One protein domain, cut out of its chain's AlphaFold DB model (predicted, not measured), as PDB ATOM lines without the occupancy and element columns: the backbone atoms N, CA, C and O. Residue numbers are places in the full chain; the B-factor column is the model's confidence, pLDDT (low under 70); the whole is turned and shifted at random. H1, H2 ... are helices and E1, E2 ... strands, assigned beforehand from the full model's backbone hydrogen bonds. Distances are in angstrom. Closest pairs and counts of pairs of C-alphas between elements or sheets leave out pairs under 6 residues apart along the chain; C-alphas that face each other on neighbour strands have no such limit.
ATOM      1  N   TYR A 536     185.171 218.976 237.599       94.69
ATOM      2  CA  TYR A 536     186.223 219.974 237.408       94.69
ATOM      3  C   TYR A 536     186.183 221.046 238.491       94.69
ATOM      4  O   TYR A 536     185.112 221.467 238.917       94.69
ATOM      5  N   LEU A 537     187.369 221.501 238.900       94.62
ATOM      6  CA  LEU A 537     187.577 222.527 239.922       94.62
ATOM      7  C   LEU A 537     188.543 223.583 239.409       94.62
ATOM      8  O   LEU A 537     189.569 223.256 238.813       94.62
ATOM      9  N   THR A 538     188.265 224.846 239.710       93.75
ATOM     10  CA  THR A 538     189.222 225.930 239.511       93.75
ATOM     11  C   THR A 538     188.976 227.078 240.482       93.75
ATOM     12  O   THR A 538     188.041 227.047 241.278       93.75
ATOM     13  N   LYS A 539     189.844 228.089 240.445       92.19
ATOM     14  CA  LYS A 539     189.699 229.300 241.255       92.19
ATOM     15  C   LYS A 539     189.518 230.506 240.360       92.19
ATOM     16  O   LYS A 539     190.387 230.795 239.538       92.19
ATOM     17  N   TRP A 540     188.455 231.260 240.595       91.50
ATOM     18  CA  TRP A 540     188.212 232.541 239.944       91.50
ATOM     19  C   TRP A 540     187.847 233.565 241.017       91.50
ATOM     20  O   TRP A 540     187.079 233.262 241.917       91.50
ATOM     21  N   GLN A 541     188.496 234.733 240.996       89.31
ATOM     22  CA  GLN A 541     188.285 235.802 241.990       89.31
ATOM     23  C   GLN A 541     188.435 235.360 243.460       89.31
ATOM     24  O   GLN A 541     187.782 235.879 244.352       89.31
ATOM     25  N   ASN A 542     189.355 234.422 243.717       87.00
ATOM     26  CA  ASN A 542     189.581 233.798 245.030       87.00
ATOM     27  C   ASN A 542     188.407 232.975 245.580       87.00
ATOM     28  O   ASN A 542     188.403 232.653 246.762       87.00
ATOM     29  N   VAL A 543     187.485 232.561 244.716       89.19
ATOM     30  CA  VAL A 543     186.375 231.665 245.042       89.19
ATOM     31  C   VAL A 543     186.576 230.330 244.323       89.19
ATOM     32  O   VAL A 543     187.141 230.283 243.221       89.19
ATOM     33  N   ILE A 544     186.168 229.231 244.962       92.31
ATOM     34  CA  ILE A 544     186.166 227.906 244.335       92.31
ATOM     35  C   ILE A 544     185.023 227.856 243.326       92.31
ATOM     36  O   ILE A 544     183.875 228.106 243.675       92.31
ATOM     37  N   VAL A 545     185.342 227.491 242.089       93.75
ATOM     38  CA  VAL A 545     184.371 227.245 241.025       93.75
ATOM     39  C   VAL A 545     184.433 225.770 240.651       93.75
ATOM     40  O   VAL A 545     185.520 225.203 240.514       93.75
ATOM     41  N   GLN A 546     183.270 225.157 240.475       94.12
ATOM     42  CA  GLN A 546     183.103 223.767 240.078       94.12
ATOM     43  C   GLN A 546     182.241 223.657 238.821       94.12
ATOM     44  O   GLN A 546     181.371 224.493 238.579       94.12
ATOM     45  N   ALA A 547     182.486 222.626 238.018       94.50
ATOM     46  CA  ALA A 547     181.719 222.368 236.804       94.50
ATOM     47  C   ALA A 547     181.792 220.901 236.382       94.50
ATOM     48  O   ALA A 547     182.660 220.144 236.832       94.50
ATOM     49  N   GLY A 548     180.919 220.538 235.445       91.75
ATOM     50  CA  GLY A 548     180.898 219.231 234.803       91.75
ATOM     51  C   GLY A 548     180.263 218.152 235.673       91.75
ATOM     52  O   GLY A 548     180.517 218.045 236.880       91.75
ATOM     53  N   ARG A 549     179.456 217.317 235.023       90.06
ATOM     54  CA  ARG A 549     178.679 216.266 235.673       90.06
ATOM     55  C   ARG A 549     179.570 215.186 236.303       90.06
ATOM     56  O   ARG A 549     180.609 214.831 235.735       90.06
ATOM     57  N   PRO A 550     179.169 214.615 237.453       88.75
ATOM     58  CA  PRO A 550     179.819 213.438 238.019       88.75
ATOM     59  C   PRO A 550     179.860 212.255 237.055       88.75
ATOM     60  O   PRO A 550     178.921 212.027 236.297       88.75
ATOM     61  N   ILE A 551     180.905 211.428 237.148       87.25
ATOM     62  CA  ILE A 551     181.054 210.292 236.224       87.25
ATOM     63  C   ILE A 551     180.069 209.157 236.545       87.25
ATOM     64  O   ILE A 551     179.564 208.499 235.640       87.25
ATOM     65  N   ASN A 552     179.778 208.937 237.830       82.50
ATOM     66  CA  ASN A 552     178.897 207.868 238.313       82.50
ATOM     67  C   ASN A 552     177.640 208.437 238.987       82.50
ATOM     68  O   ASN A 552     177.284 208.064 240.102       82.50
ATOM     69  N   GLU A 553     176.958 209.355 238.309       82.81
ATOM     70  CA  GLU A 553     175.760 210.041 238.807       82.81
ATOM     71  C   GLU A 553     174.696 209.092 239.392       82.81
ATOM     72  O   GLU A 553     174.209 209.309 240.501       82.81
ATOM     73  N   ALA A 554     174.384 208.003 238.679       81.00
ATOM     74  CA  ALA A 554     173.390 207.018 239.105       81.00
ATOM     75  C   ALA A 554     173.755 206.345 240.439       81.00
ATOM     76  O   ALA A 554     172.867 205.945 241.201       81.00
ATOM     77  N   GLU A 555     175.055 206.228 240.730       80.12
ATOM     78  CA  GLU A 555     175.523 205.742 242.019       80.12
ATOM     79  C   GLU A 555     175.425 206.817 243.096       80.12
ATOM     80  O   GLU A 555     175.095 206.444 244.211       80.12
ATOM     81  N   ILE A 556     175.669 208.106 242.810       81.38
ATOM     82  CA  ILE A 556     175.603 209.193 243.813       81.38
ATOM     83  C   ILE A 556     174.168 209.434 244.270       81.38
ATOM     84  O   ILE A 556     173.910 209.433 245.473       81.38
ATOM     85  N   LEU A 557     173.241 209.598 243.320       79.25
ATOM     86  CA  LEU A 557     171.849 210.006 243.561       79.25
ATOM     87  C   LEU A 557     171.103 209.061 244.525       79.25
ATOM     88  O   LEU A 557     170.150 209.425 245.196       79.25
ATOM     89  N   ASN A 558     171.531 207.805 244.618       73.69
ATOM     90  CA  ASN A 558     170.867 206.810 245.458       73.69
ATOM     91  C   ASN A 558     171.620 206.521 246.765       73.69
ATOM     92  O   ASN A 558     171.261 205.587 247.487       73.69
ATOM     93  N   LYS A 559     172.685 207.274 247.078       75.88
ATOM     94  CA  LYS A 559     173.433 207.089 248.329       75.88
ATOM     95  C   LYS A 559     172.755 207.830 249.472       75.88
ATOM     96  O   LYS A 559     172.303 208.958 249.270       75.88
ATOM     97  N   PRO A 560     172.730 207.228 250.675       70.88
ATOM     98  CA  PRO A 560     172.319 207.930 251.874       70.88
ATOM     99  C   PRO A 560     173.146 209.197 252.066       70.88
ATOM    100  O   PRO A 560     174.369 209.197 251.913       70.88
ATOM    101  N   TYR A 561     172.456 210.260 252.434       70.69
ATOM    102  CA  TYR A 561     173.061 211.468 252.937       70.69
ATOM    103  C   TYR A 561     173.638 211.169 254.345       70.69
ATOM    104  O   TYR A 561     172.997 210.461 255.130       70.69
ATOM    105  N   PRO A 562     174.831 211.683 254.688       60.62
ATOM    106  CA  PRO A 562     175.672 211.289 255.837       60.62
ATOM    107  C   PRO A 562     175.078 211.409 257.252       60.62
ATOM    108  O   PRO A 562     175.745 211.062 258.219       60.62
ATOM    109  N   TRP A 563     173.846 211.891 257.423       54.34
ATOM    110  CA  TRP A 563     173.199 212.003 258.741       54.34
ATOM    111  C   TRP A 563     172.109 210.951 258.994       54.34
ATOM    112  O   TRP A 563     171.275 211.127 259.880       54.34
ATOM    113  N   TYR A 564     172.094 209.848 258.237       50.19
ATOM    114  CA  TYR A 564     171.061 208.815 258.353       50.19
ATOM    115  C   TYR A 564     170.898 208.245 259.773       50.19
ATOM    116  O   TYR A 564     171.847 207.775 260.401       50.19
ATOM    117  N   PHE A 565     169.646 208.191 260.231       47.69
ATOM    118  CA  PHE A 565     169.243 207.517 261.458       47.69
ATOM    119  C   PHE A 565     168.925 206.048 261.151       47.69
ATOM    120  O   PHE A 565     167.914 205.756 260.510       47.69
ATOM    121  N   ALA A 566     169.739 205.101 261.624       40.66
ATOM    122  CA  ALA A 566     169.297 203.710 261.650       40.66
ATOM    123  C   ALA A 566     168.085 203.609 262.597       40.66
ATOM    124  O   ALA A 566     168.168 204.096 263.730       40.66
ATOM    125  N   PRO A 567     166.945 203.023 262.181       42.19
ATOM    126  CA  PRO A 567     165.822 202.843 263.088       42.19
ATOM    127  C   PRO A 567     166.296 202.029 264.302       42.19
ATOM    128  O   PRO A 567     167.044 201.062 264.123       42.19
ATOM    129  N   PRO A 568     165.901 202.396 265.536       42.03
ATOM    130  CA  PRO A 568     166.273 201.617 266.706       42.03
ATOM    131  C   PRO A 568     165.818 200.160 266.521       42.03
ATOM    132  O   PRO A 568     164.777 199.922 265.893       42.03
ATOM    133  N   PRO A 569     166.566 199.172 267.049       39.53
ATOM    134  CA  PRO A 569     166.143 197.781 266.999       39.53
ATOM    135  C   PRO A 569     164.723 197.661 267.573       39.53
ATOM    136  O   PRO A 569     164.383 198.390 268.509       39.53
ATOM    137  N   PRO A 570     163.876 196.767 267.033       40.16
ATOM    138  CA  PRO A 570     162.489 196.617 267.450       40.16
ATOM    139  C   PRO A 570     162.430 195.928 268.819       40.16
ATOM    140  O   PRO A 570     162.011 194.780 268.942       40.16
ATOM    141  N   THR A 571     162.886 196.599 269.874       41.06
ATOM    142  CA  THR A 571     162.723 196.144 271.248       41.06
ATOM    143  C   THR A 571     161.474 196.792 271.835       41.06
ATOM    144  O   THR A 571     161.272 198.003 271.867       41.06
ATOM    145  N   THR A 572     160.570 195.901 272.217       41.34
ATOM    146  CA  THR A 572     159.276 196.099 272.867       41.34
ATOM    147  C   THR A 572     159.224 197.296 273.821       41.34
ATOM    148  O   THR A 572     159.817 197.261 274.897       41.34
ATOM    149  N   PRO A 581     159.477 204.347 259.432       42.09
ATOM    150  CA  PRO A 581     160.845 204.385 258.949       42.09
ATOM    151  C   PRO A 581     160.900 205.543 257.954       42.09
ATOM    152  O   PRO A 581     160.345 205.448 256.860       42.09
ATOM    153  N   TYR A 582     161.474 206.674 258.363       45.03
ATOM    154  CA  TYR A 582     161.764 207.735 257.411       45.03
ATOM    155  C   TYR A 582     162.739 207.155 256.383       45.03
ATOM    156  O   TYR A 582     163.739 206.551 256.791       45.03
ATOM    157  N   PRO A 583     162.455 207.260 255.072       48.47
ATOM    158  CA  PRO A 583     163.447 206.890 254.080       48.47
ATOM    159  C   PRO A 583     164.717 207.713 254.348       48.47
ATOM    160  O   PRO A 583     164.599 208.897 254.686       48.47
ATOM    161  N   PRO A 584     165.919 207.113 254.246       53.59
ATOM    162  CA  PRO A 584     167.152 207.885 254.273       53.59
ATOM    163  C   PRO A 584     167.014 209.029 253.275       53.59
ATOM    164  O   PRO A 584     166.637 208.795 252.126       53.59
ATOM    165  N   TRP A 585     167.309 210.255 253.708       62.66
ATOM    166  CA  TRP A 585     167.579 211.314 252.748       62.66
ATOM    167  C   TRP A 585     168.690 210.805 251.835       62.66
ATOM    168  O   TRP A 585     169.709 210.315 252.320       62.66
ATOM    169  N   ILE A 586     168.447 210.839 250.535       72.12
ATOM    170  CA  ILE A 586     169.417 210.474 249.508       72.12
ATOM    171  C   ILE A 586     169.864 211.746 248.804       72.12
ATOM    172  O   ILE A 586     169.128 212.735 248.803       72.12
ATOM    173  N   TYR A 587     171.059 211.727 248.224       77.00
ATOM    174  CA  TYR A 587     171.495 212.834 247.378       77.00
ATOM    175  C   TYR A 587     170.529 213.018 246.208       77.00
ATOM    176  O   TYR A 587     170.206 212.071 245.507       77.00
ATOM    177  N   GLN A 588     170.051 214.232 245.989       77.44
ATOM    178  CA  GLN A 588     169.139 214.546 244.893       77.44
ATOM    179  C   GLN A 588     169.899 215.215 243.744       77.44
ATOM    180  O   GLN A 588     171.096 215.485 243.840       77.44
ATOM    181  N   GLU A 589     169.208 215.466 242.633       76.50
ATOM    182  CA  GLU A 589     169.788 216.076 241.430       76.50
ATOM    183  C   GLU A 589     170.418 217.450 241.726       76.50
ATOM    184  O   GLU A 589     171.476 217.775 241.201       76.50
ATOM    185  N   ASN A 590     169.853 218.206 242.673       78.94
ATOM    186  CA  ASN A 590     170.414 219.472 243.157       78.94
ATOM    187  C   ASN A 590     171.778 219.336 243.870       78.94
ATOM    188  O   ASN A 590     172.475 220.330 244.056       78.94
ATOM    189  N   ASN A 591     172.187 218.127 244.266       83.38
ATOM    190  CA  ASN A 591     173.500 217.863 244.857       83.38
ATOM    191  C   ASN A 591     174.558 217.510 243.805       83.38
ATOM    192  O   ASN A 591     175.710 217.246 244.156       83.38
ATOM    193  N   LEU A 592     174.180 217.482 242.529       88.31
ATOM    194  CA  LEU A 592     175.036 217.140 241.402       88.31
ATOM    195  C   LEU A 592     175.191 218.380 240.513       88.31
ATOM    196  O   LEU A 592     174.296 219.226 240.436       88.31
ATOM    197  N   CYS A 593     176.354 218.525 239.885       90.19
ATOM    198  CA  CYS A 593     176.535 219.507 238.817       90.19
ATOM    199  C   CYS A 593     175.902 218.998 237.524       90.19
ATOM    200  O   CYS A 593     175.990 217.800 237.233       90.19
ATOM    201  N   ASP A 594     175.331 219.905 236.731       89.56
ATOM    202  CA  ASP A 594     174.907 219.585 235.370       89.56
ATOM    203  C   ASP A 594     176.093 219.611 234.366       89.56
ATOM    204  O   ASP A 594     177.249 219.877 234.721       89.56
ATOM    205  N   GLU A 595     175.835 219.232 233.112       90.06
ATOM    206  CA  GLU A 595     176.843 219.122 232.043       90.06
ATOM    207  C   GLU A 595     177.281 220.464 231.430       90.06
ATOM    208  O   GLU A 595     178.327 220.534 230.798       90.06
ATOM    209  N   GLN A 596     176.505 221.520 231.603       91.25
ATOM    210  CA  GLN A 596     176.560 222.821 230.938       91.25
ATOM    211  C   GLN A 596     176.684 224.001 231.908       91.25
ATOM    212  O   GLN A 596     176.971 225.113 231.469       91.25
ATOM    213  N   SER A 597     176.508 223.774 233.205       91.62
ATOM    214  CA  SER A 597     176.531 224.822 234.217       91.62
ATOM    215  C   SER A 597     177.828 224.842 235.014       91.62
ATOM    216  O   SER A 597     178.501 223.828 235.243       91.62
ATOM    217  N   ILE A 598     178.171 226.045 235.456       93.75
ATOM    218  CA  ILE A 598     179.209 226.288 236.450       93.75
ATOM    219  C   ILE A 598     178.560 226.723 237.761       93.75
ATOM    220  O   ILE A 598     177.520 227.379 237.767       93.75
ATOM    221  N   TYR A 599     179.210 226.396 238.870       92.75
ATOM    222  CA  TYR A 599     178.763 226.740 240.217       92.75
ATOM    223  C   TYR A 599     179.943 227.294 240.999       92.75
ATOM    224  O   TYR A 599     181.081 226.880 240.765       92.75
ATOM    225  N   TRP A 600     179.706 228.173 241.960       91.81
ATOM    226  CA  TRP A 600     180.778 228.728 242.787       91.81
ATOM    227  C   TRP A 600     180.412 228.750 244.267       91.81
ATOM    228  O   TRP A 600     179.242 228.698 244.635       91.81
ATOM    229  N   ALA A 601     181.441 228.752 245.110       88.62
ATOM    230  CA  ALA A 601     181.281 228.885 246.550       88.62
ATOM    231  C   ALA A 601     180.831 230.306 246.928       88.62
ATOM    232  O   ALA A 601     181.054 231.257 246.176       88.62
ATOM    233  N   ASP A 602     180.238 230.462 248.106       83.19
ATOM    234  CA  ASP A 602     179.957 231.788 248.657       83.19
ATOM    235  C   ASP A 602     181.296 232.508 248.969       83.19
ATOM    236  O   ASP A 602     182.185 231.933 249.614       83.19
ATOM    237  N   PRO A 603     181.497 233.763 248.515       79.94
ATOM    238  CA  PRO A 603     182.692 234.545 248.837       79.94
ATOM    239  C   PRO A 603     182.957 234.744 250.341       79.94
ATOM    240  O   PRO A 603     184.106 234.966 250.729       79.94
ATOM    241  N   LEU A 604     181.919 234.704 251.182       77.19
ATOM    242  CA  LEU A 604     182.001 234.862 252.640       77.19
ATOM    243  C   LEU A 604     182.338 233.552 253.356       77.19
ATOM    244  O   LEU A 604     182.903 233.566 254.452       77.19
ATOM    245  N   THR A 605     182.035 232.427 252.724       74.06
ATOM    246  CA  THR A 605     182.174 231.073 253.264       74.06
ATOM    247  C   THR A 605     182.846 230.204 252.198       74.06
ATOM    248  O   THR A 605     182.192 229.439 251.497       74.06
ATOM    249  N   PRO A 606     184.189 230.267 252.076       64.25
ATOM    250  CA  PRO A 606     184.928 229.741 250.917       64.25
ATOM    251  C   PRO A 606     184.792 228.233 250.643       64.25
ATOM    252  O   PRO A 606     185.205 227.765 249.583       64.25
ATOM    253  N   GLU A 607     184.276 227.464 251.606       72.06
ATOM    254  CA  GLU A 607     184.032 226.013 251.507       72.06
ATOM    255  C   GLU A 607     182.541 225.655 251.446       72.06
ATOM    256  O   GLU A 607     182.173 224.478 251.493       72.06
ATOM    257  N   GLY A 608     181.695 226.672 251.362       76.94
ATOM    258  CA  GLY A 608     180.255 226.590 251.337       76.94
ATOM    259  C   GLY A 608     179.690 226.818 249.945       76.94
ATOM    260  O   GLY A 608     180.090 227.753 249.256       76.94
ATOM    261  N   PHE A 609     178.775 225.950 249.513       83.19
ATOM    262  CA  PHE A 609     178.151 226.044 248.194       83.19
ATOM    263  C   PHE A 609     176.638 226.163 248.346       83.19
ATOM    264  O   PHE A 609     175.965 225.142 248.507       83.19
ATOM    265  N   PRO A 610     176.087 227.385 248.283       80.06
ATOM    266  CA  PRO A 610     174.646 227.581 248.303       80.06
ATOM    267  C   PRO A 610     173.968 226.846 247.136       80.06
ATOM    268  O   PRO A 610     174.391 226.970 245.986       80.06
ATOM    269  N   GLN A 611     172.888 226.099 247.393       79.19
ATOM    270  CA  GLN A 611     172.018 225.554 246.334       79.19
ATOM    271  C   GLN A 611     170.804 226.468 246.092       79.19
ATOM    272  O   GLN A 611     169.703 226.004 245.797       79.19
ATOM    273  N   ASP A 612     171.000 227.783 246.223       77.94
ATOM    274  CA  ASP A 612     169.966 228.815 246.074       77.94
ATOM    275  C   ASP A 612     169.638 229.166 244.610       77.94
ATOM    276  O   ASP A 612     168.670 229.882 244.348       77.94
ATOM    277  N   GLY A 613     170.432 228.662 243.660       79.44
ATOM    278  CA  GLY A 613     170.332 228.967 242.230       79.44
ATOM    279  C   GLY A 613     170.884 230.344 241.841       79.44
ATOM    280  O   GLY A 613     170.864 230.685 240.662       79.44
ATOM    281  N   LEU A 614     171.379 231.138 242.798       82.81
ATOM    282  CA  LEU A 614     172.073 232.403 242.529       82.81
ATOM    283  C   LEU A 614     173.559 232.172 242.252       82.81
ATOM    284  O   LEU A 614     174.152 232.925 241.486       82.81
ATOM    285  N   HIS A 615     174.135 231.129 242.852       87.44
ATOM    286  CA  HIS A 615     175.540 230.739 242.710       87.44
ATOM    287  C   HIS A 615     175.760 229.705 241.589       87.44
ATOM    288  O   HIS A 615     176.530 228.749 241.727       87.44
ATOM    289  N   GLU A 616     175.031 229.876 240.485       89.88
ATOM    290  CA  GLU A 616     175.008 228.994 239.320       89.88
ATOM    291  C   GLU A 616     174.879 229.820 238.036       89.88
ATOM    292  O   GLU A 616     174.164 230.822 237.991       89.88
ATOM    293  N   PHE A 617     175.560 229.393 236.973       90.88
ATOM    294  CA  PHE A 617     175.435 229.996 235.650       90.88
ATOM    295  C   PHE A 617     175.442 228.912 234.572       90.88
ATOM    296  O   PHE A 617     176.409 228.157 234.455       90.88
ATOM    297  N   SER A 618     174.375 228.861 233.773       91.31
ATOM    298  CA  SER A 618     174.223 227.894 232.685       91.31
ATOM    299  C   SER A 618     174.839 228.404 231.380       91.31
ATOM    300  O   SER A 618     174.724 229.584 231.041       91.31
ATOM    301  N   ILE A 619     175.524 227.515 230.655       91.56
ATOM    302  CA  ILE A 619     176.223 227.808 229.398       91.56
ATOM    303  C   ILE A 619     175.626 226.956 228.278       91.56
ATOM    304  O   ILE A 619     176.190 225.942 227.835       91.56
ATOM    305  N   ASP A 620     174.472 227.413 227.806       89.56
ATOM    306  CA  ASP A 620     173.779 226.839 226.661       89.56
ATOM    307  C   ASP A 620     174.481 227.212 225.351       89.56
ATOM    308  O   ASP A 620     174.847 228.365 225.108       89.56
ATOM    309  N   THR A 621     174.658 226.217 224.488       87.25
ATOM    310  CA  THR A 621     175.341 226.336 223.190       87.25
ATOM    311  C   THR A 621     174.592 225.513 222.147       87.25
ATOM    312  O   THR A 621     173.973 224.508 222.502       87.25
ATOM    313  N   GLU A 622     174.708 225.839 220.861       85.06
ATOM    314  CA  GLU A 622     174.029 225.140 219.758       85.06
ATOM    315  C   GLU A 622     174.337 223.633 219.736       85.06
ATOM    316  O   GLU A 622     173.457 222.815 219.465       85.06
ATOM    317  N   TYR A 623     175.567 223.239 220.083       85.00
ATOM    318  CA  TYR A 623     175.976 221.830 220.110       85.00
ATOM    319  C   TYR A 623     175.421 221.028 221.290       85.00
ATOM    320  O   TYR A 623     175.502 219.799 221.263       85.00
ATOM    321  N   ASN A 624     174.885 221.700 222.314       85.56
ATOM    322  CA  ASN A 624     174.456 221.094 223.573       85.56
ATOM    323  C   ASN A 624     175.499 220.122 224.172       85.56
ATOM    324  O   ASN A 624     175.150 219.055 224.676       85.56
ATOM    325  N   ASP A 625     176.784 220.461 224.068       89.44
ATOM    326  CA  ASP A 625     177.900 219.630 224.522       89.44
ATOM    327  C   ASP A 625     178.170 219.791 226.026       89.44
ATOM    328  O   ASP A 625     177.602 220.669 226.679       89.44
ATOM    329  N   ALA A 626     179.019 218.925 226.588       91.19
ATOM    330  CA  ALA A 626     179.372 218.939 228.007       91.19
ATOM    331  C   ALA A 626     180.643 219.758 228.274       91.19
ATOM    332  O   ALA A 626     181.599 219.711 227.498       91.19
ATOM    333  N   ILE A 627     180.688 220.473 229.398       93.75
ATOM    334  CA  ILE A 627     181.905 221.087 229.938       93.75
ATOM    335  C   ILE A 627     182.937 219.984 230.172       93.75
ATOM    336  O   ILE A 627     182.642 218.974 230.807       93.75
ATOM    337  N   LYS A 628     184.157 220.202 229.673       92.06
ATOM    338  CA  LYS A 628     185.316 219.308 229.807       92.06
ATOM    339  C   LYS A 628     186.436 219.887 230.656       92.06
ATOM    340  O   LYS A 628     187.377 219.180 231.006       92.06
ATOM    341  N   GLY A 629     186.382 221.176 230.966       93.56
ATOM    342  CA  GLY A 629     187.352 221.815 231.839       93.56
ATOM    343  C   GLY A 629     187.064 223.292 232.034       93.56
ATOM    344  O   GLY A 629     186.454 223.948 231.193       93.56
ATOM    345  N   ILE A 630     187.534 223.813 233.162       94.81
ATOM    346  CA  ILE A 630     187.398 225.220 233.531       94.81
ATOM    347  C   ILE A 630     188.759 225.778 233.942       94.81
ATOM    348  O   ILE A 630     189.512 225.128 234.670       94.81
ATOM    349  N   ALA A 631     189.096 226.980 233.480       93.31
ATOM    350  CA  ALA A 631     190.340 227.642 233.863       93.31
ATOM    351  C   ALA A 631     190.224 229.172 233.819       93.31
ATOM    352  O   ALA A 631     189.673 229.725 232.865       93.31
ATOM    353  N   PRO A 632     190.775 229.891 234.810       91.12
ATOM    354  CA  PRO A 632     190.835 231.341 234.772       91.12
ATOM    355  C   PRO A 632     191.909 231.815 233.786       91.12
ATOM    356  O   PRO A 632     192.993 231.239 233.668       91.12
ATOM    357  N   ASN A 633     191.646 232.944 233.142       87.19
ATOM    358  CA  ASN A 633     192.612 233.693 232.354       87.19
ATOM    359  C   ASN A 633     192.489 235.183 232.677       87.19
ATOM    360  O   ASN A 633     191.678 235.895 232.086       87.19
ATOM    361  N   LYS A 634     193.331 235.641 233.609       80.12
ATOM    362  CA  LYS A 634     193.424 237.022 234.105       80.12
ATOM    363  C   LYS A 634     192.087 237.597 234.608       80.12
ATOM    364  O   LYS A 634     191.870 237.589 235.812       80.12
ATOM    365  N   ASP A 635     191.229 238.057 233.699       78.94
ATOM    366  CA  ASP A 635     189.975 238.768 233.976       78.94
ATOM    367  C   ASP A 635     188.726 237.937 233.595       78.94
ATOM    368  O   ASP A 635     187.601 238.370 233.823       78.94
ATOM    369  N   ALA A 636     188.912 236.739 233.028       88.88
ATOM    370  CA  ALA A 636     187.832 235.866 232.569       88.88
ATOM    371  C   ALA A 636     187.970 234.438 233.113       88.88
ATOM    372  O   ALA A 636     189.081 233.976 233.390       88.88
ATOM    373  N   LEU A 637     186.857 233.720 233.200       92.50
ATOM    374  CA  LEU A 637     186.802 232.278 233.399       92.50
ATOM    375  C   LEU A 637     186.445 231.607 232.072       92.50
ATOM    376  O   LEU A 637     185.422 231.912 231.470       92.50
ATOM    377  N   PHE A 638     187.287 230.687 231.620       93.25
ATOM    378  CA  PHE A 638     187.011 229.859 230.452       93.25
ATOM    379  C   PHE A 638     186.326 228.580 230.921       93.25
ATOM    380  O   PHE A 638     186.888 227.859 231.745       93.25
ATOM    381  N   ALA A 639     185.144 228.301 230.381       94.19
ATOM    382  CA  ALA A 639     184.442 227.032 230.498       94.19
ATOM    383  C   ALA A 639     184.472 226.342 229.134       94.19
ATOM    384  O   ALA A 639     183.696 226.661 228.234       94.19
ATOM    385  N   ILE A 640     185.435 225.442 228.959       93.62
ATOM    386  CA  ILE A 640     185.698 224.795 227.677       93.62
ATOM    387  C   ILE A 640     184.937 223.473 227.650       93.62
ATOM    388  O   ILE A 640     185.092 222.628 228.539       93.62
ATOM    389  N   LYS A 641     184.092 223.323 226.639       93.06
ATOM    390  CA  LYS A 641     183.216 222.176 226.403       93.06
ATOM    391  C   LYS A 641     183.868 221.234 225.379       93.06
ATOM    392  O   LYS A 641     185.038 221.398 225.027       93.06
ATOM    393  N   GLU A 642     183.173 220.187 224.946       90.25
ATOM    394  CA  GLU A 642     183.730 219.214 223.988       90.25
ATOM    395  C   GLU A 642     184.025 219.826 222.610       90.25
ATOM    396  O   GLU A 642     184.955 219.388 221.935       90.25
ATOM    397  N   ARG A 643     183.239 220.820 222.192       89.12
ATOM    398  CA  ARG A 643     183.286 221.475 220.873       89.12
ATOM    399  C   ARG A 643     183.093 222.990 220.937       89.12
ATOM    400  O   ARG A 643     183.412 223.682 219.973       89.12
ATOM    401  N   SER A 644     182.569 223.515 222.036       90.56
ATOM    402  CA  SER A 644     182.379 224.951 222.240       90.56
ATOM    403  C   SER A 644     183.182 225.476 223.431       90.56
ATOM    404  O   SER A 644     183.666 224.723 224.274       90.56
ATOM    405  N   THR A 645     183.355 226.793 223.512       90.75
ATOM    406  CA  THR A 645     184.008 227.446 224.654       90.75
ATOM    407  C   THR A 645     183.167 228.621 225.132       90.75
ATOM    408  O   THR A 645     182.935 229.560 224.376       90.75
ATOM    409  N   GLY A 646     182.753 228.595 226.397       91.06
ATOM    410  CA  GLY A 646     182.180 229.744 227.094       91.06
ATOM    411  C   GLY A 646     183.266 230.575 227.775       91.06
ATOM    412  O   GLY A 646     184.197 230.037 228.378       91.06
ATOM    413  N   ILE A 647     183.150 231.894 227.693       91.31
ATOM    414  CA  ILE A 647     184.030 232.863 228.339       91.31
ATOM    415  C   ILE A 647     183.160 233.729 229.239       91.31
ATOM    416  O   ILE A 647     182.325 234.492 228.761       91.31
ATOM    417  N   LEU A 648     183.365 233.607 230.546       91.44
ATOM    418  CA  LEU A 648     182.656 234.387 231.546       91.44
ATOM    419  C   LEU A 648     183.542 235.525 232.037       91.44
ATOM    420  O   LEU A 648     184.711 235.327 232.369       91.44
ATOM    421  N   THR A 649     182.980 236.722 232.094       91.19
ATOM    422  CA  THR A 649     183.626 237.930 232.622       91.19
ATOM    423  C   THR A 649     182.685 238.622 233.597       91.19
ATOM    424  O   THR A 649     181.488 238.355 233.576       91.19
ATOM    425  N   GLY A 650     183.208 239.503 234.447       89.50
ATOM    426  CA  GLY A 650     182.398 240.223 235.434       89.50
ATOM    427  C   GLY A 650     182.838 239.942 236.863       89.50
ATOM    428  O   GLY A 650     184.015 239.660 237.077       89.50
ATOM    429  N   ASP A 651     181.925 240.049 237.824       88.56
ATOM    430  CA  ASP A 651     182.199 239.916 239.261       88.56
ATOM    431  C   ASP A 651     181.241 238.915 239.922       88.56
ATOM    432  O   ASP A 651     180.021 239.084 239.907       88.56
ATOM    433  N   ILE A 652     181.820 237.870 240.518       86.19
ATOM    434  CA  ILE A 652     181.093 236.820 241.236       86.19
ATOM    435  C   ILE A 652     180.404 237.393 242.480       86.19
ATOM    436  O   ILE A 652     179.291 236.986 242.799       86.19
ATOM    437  N   GLY A 653     181.030 238.352 243.173       80.44
ATOM    438  CA  GLY A 653     180.507 238.888 244.434       80.44
ATOM    439  C   GLY A 653     179.214 239.691 244.274       80.44
ATOM    440  O   GLY A 653     178.412 239.768 245.202       80.44
ATOM    441  N   THR A 654     178.998 240.273 243.095       82.81
ATOM    442  CA  THR A 654     177.779 241.017 242.737       82.81
ATOM    443  C   THR A 654     176.833 240.218 241.839       82.81
ATOM    444  O   THR A 654     175.734 240.685 241.544       82.81
ATOM    445  N   ASN A 655     177.235 239.007 241.437       79.50
ATOM    446  CA  ASN A 655     176.560 238.172 240.444       79.50
ATOM    447  C   ASN A 655     176.350 238.873 239.083       79.50
ATOM    448  O   ASN A 655     175.424 238.563 238.331       79.50
ATOM    449  N   GLU A 656     177.208 239.841 238.747       86.88
ATOM    450  CA  GLU A 656     177.200 240.532 237.457       86.88
ATOM    451  C   GLU A 656     178.131 239.793 236.491       86.88
ATOM    452  O   GLU A 656     179.277 240.194 236.282       86.88
ATOM    453  N   ILE A 657     177.650 238.682 235.926       88.81
ATOM    454  CA  ILE A 657     178.421 237.819 235.021       88.81
ATOM    455  C   ILE A 657     177.919 237.965 233.577       88.81
ATOM    456  O   ILE A 657     176.720 237.914 233.302       88.81
ATOM    457  N   ILE A 658     178.852 238.128 232.640       89.94
ATOM    458  CA  ILE A 658     178.611 238.226 231.195       89.94
ATOM    459  C   ILE A 658     179.234 237.012 230.508       89.94
ATOM    460  O   ILE A 658     180.418 236.734 230.708       89.94
ATOM    461  N   LEU A 659     178.449 236.340 229.662       91.00
ATOM    462  CA  LEU A 659     178.872 235.199 228.851       91.00
ATOM    463  C   LEU A 659     179.126 235.606 227.394       91.00
ATOM    464  O   LEU A 659     178.278 236.221 226.749       91.00
ATOM    465  N   GLU A 660     180.262 235.172 226.859       89.44
ATOM    466  CA  GLU A 660     180.555 235.104 225.428       89.44
ATOM    467  C   GLU A 660     180.793 233.637 225.040       89.44
ATOM    468  O   GLU A 660     181.515 232.925 225.734       89.44
ATOM    469  N   VAL A 661     180.189 233.166 223.945       89.06
ATOM    470  CA  VAL A 661     180.314 231.772 223.486       89.06
ATOM    471  C   VAL A 661     181.036 231.724 222.144       89.06
ATOM    472  O   VAL A 661     180.724 232.480 221.225       89.06
ATOM    473  N   LEU A 662     181.985 230.798 222.027       86.50
ATOM    474  CA  LEU A 662     182.701 230.473 220.800       86.50
ATOM    475  C   LEU A 662     182.292 229.079 220.312       86.50
ATOM    476  O   LEU A 662     182.602 228.074 220.953       86.50
ATOM    477  N   GLU A 663     181.633 229.019 219.156       82.31
ATOM    478  CA  GLU A 663     181.047 227.794 218.578       82.31
ATOM    479  C   GLU A 663     181.788 227.298 217.320       82.31
ATOM    480  O   GLU A 663     181.206 226.682 216.429       82.31
ATOM    481  N   ASP A 664     183.096 227.553 217.233       77.94
ATOM    482  CA  ASP A 664     183.932 227.237 216.062       77.94
ATOM    483  C   ASP A 664     184.707 225.911 216.213       77.94
ATOM    484  O   ASP A 664     185.886 225.826 215.858       77.94
ATOM    485  N   ASP A 665     184.088 224.871 216.788       81.31
ATOM    486  CA  ASP A 665     184.749 223.590 217.110       81.31
ATOM    487  C   ASP A 665     186.081 223.808 217.857       81.31
ATOM    488  O   ASP A 665     187.144 223.347 217.434       81.31
ATOM    489  N   ILE A 666     186.019 224.612 218.921       85.56
ATOM    490  CA  ILE A 666     187.126 224.874 219.843       85.56
ATOM    491  C   ILE A 666     186.727 224.256 221.176       85.56
ATOM    492  O   ILE A 666     186.029 224.882 221.977       85.56
ATOM    493  N   GLY A 667     187.152 223.018 221.386       89.12
ATOM    494  CA  GLY A 667     186.864 222.244 222.579       89.12
ATOM    495  C   GLY A 667     188.115 221.874 223.366       89.12
ATOM    496  O   GLY A 667     189.171 222.512 223.273       89.12
ATOM    497  N   LEU A 668     187.977 220.826 224.177       91.25
ATOM    498  CA  LEU A 668     189.022 220.336 225.064       91.25
ATOM    499  C   LEU A 668     189.119 218.813 225.051       91.25
ATOM    500  O   LEU A 668     188.140 218.105 225.268       91.25
ATOM    501  N   ALA A 669     190.339 218.313 224.864       88.88
ATOM    502  CA  ALA A 669     190.649 216.888 224.907       88.88
ATOM    503  C   ALA A 669     190.600 216.321 226.334       88.88
ATOM    504  O   ALA A 669     190.096 215.226 226.562       88.88
TER     505      ALA A 669
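What this domain is: This is residues 536 to 572 and 581 to 669 of the 911 residues of an uncharacterized protein of Bdellovibrio sp. ArHS (UniProt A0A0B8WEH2). With little regular structure, this is a sandwich, antiparallel sheets E1-E2-E3-E4 and E5-E6-E7-E8 face to face, with a long arm, residues 557-572 and 581-591. Of 126 printed residues, 48 are in eight named strands and named helix H1, after E2: mostly strand. It is loose, radius of gyration of the C-alphas 17.9 A, spanning 68 by 32 by 19 A.

Where its parts are: E5 is residues 627-633, E6 636-641, E7 645-651 and E8 656-662, 20.2 A long, ending at C-alpha 662 (182.701, 230.473, 220.800). E1 is residues 536-540, from C-alpha 536 (186.223, 219.974, 237.408), E2 543-547, H1 553-556, E3 597-600 and E4 616-618.

How they stand to each other: The sheet E5-E6-E7-E8 is a meander, successive strands antiparallel neighbours; N 631 and O 638 are 2.9 A apart. The closest C-alphas of E1 and E5, Trp 540 and Pro 632, are 5.9 A apart. H1 is on neither sheet.

The domain as a whole: Across the cut, residues 573-580, C-alphas 572 and 581 are 16.3 A apart. The link E3 to E4 is long. Residues 562-572, 581-585 and 606 have pLDDT under 70.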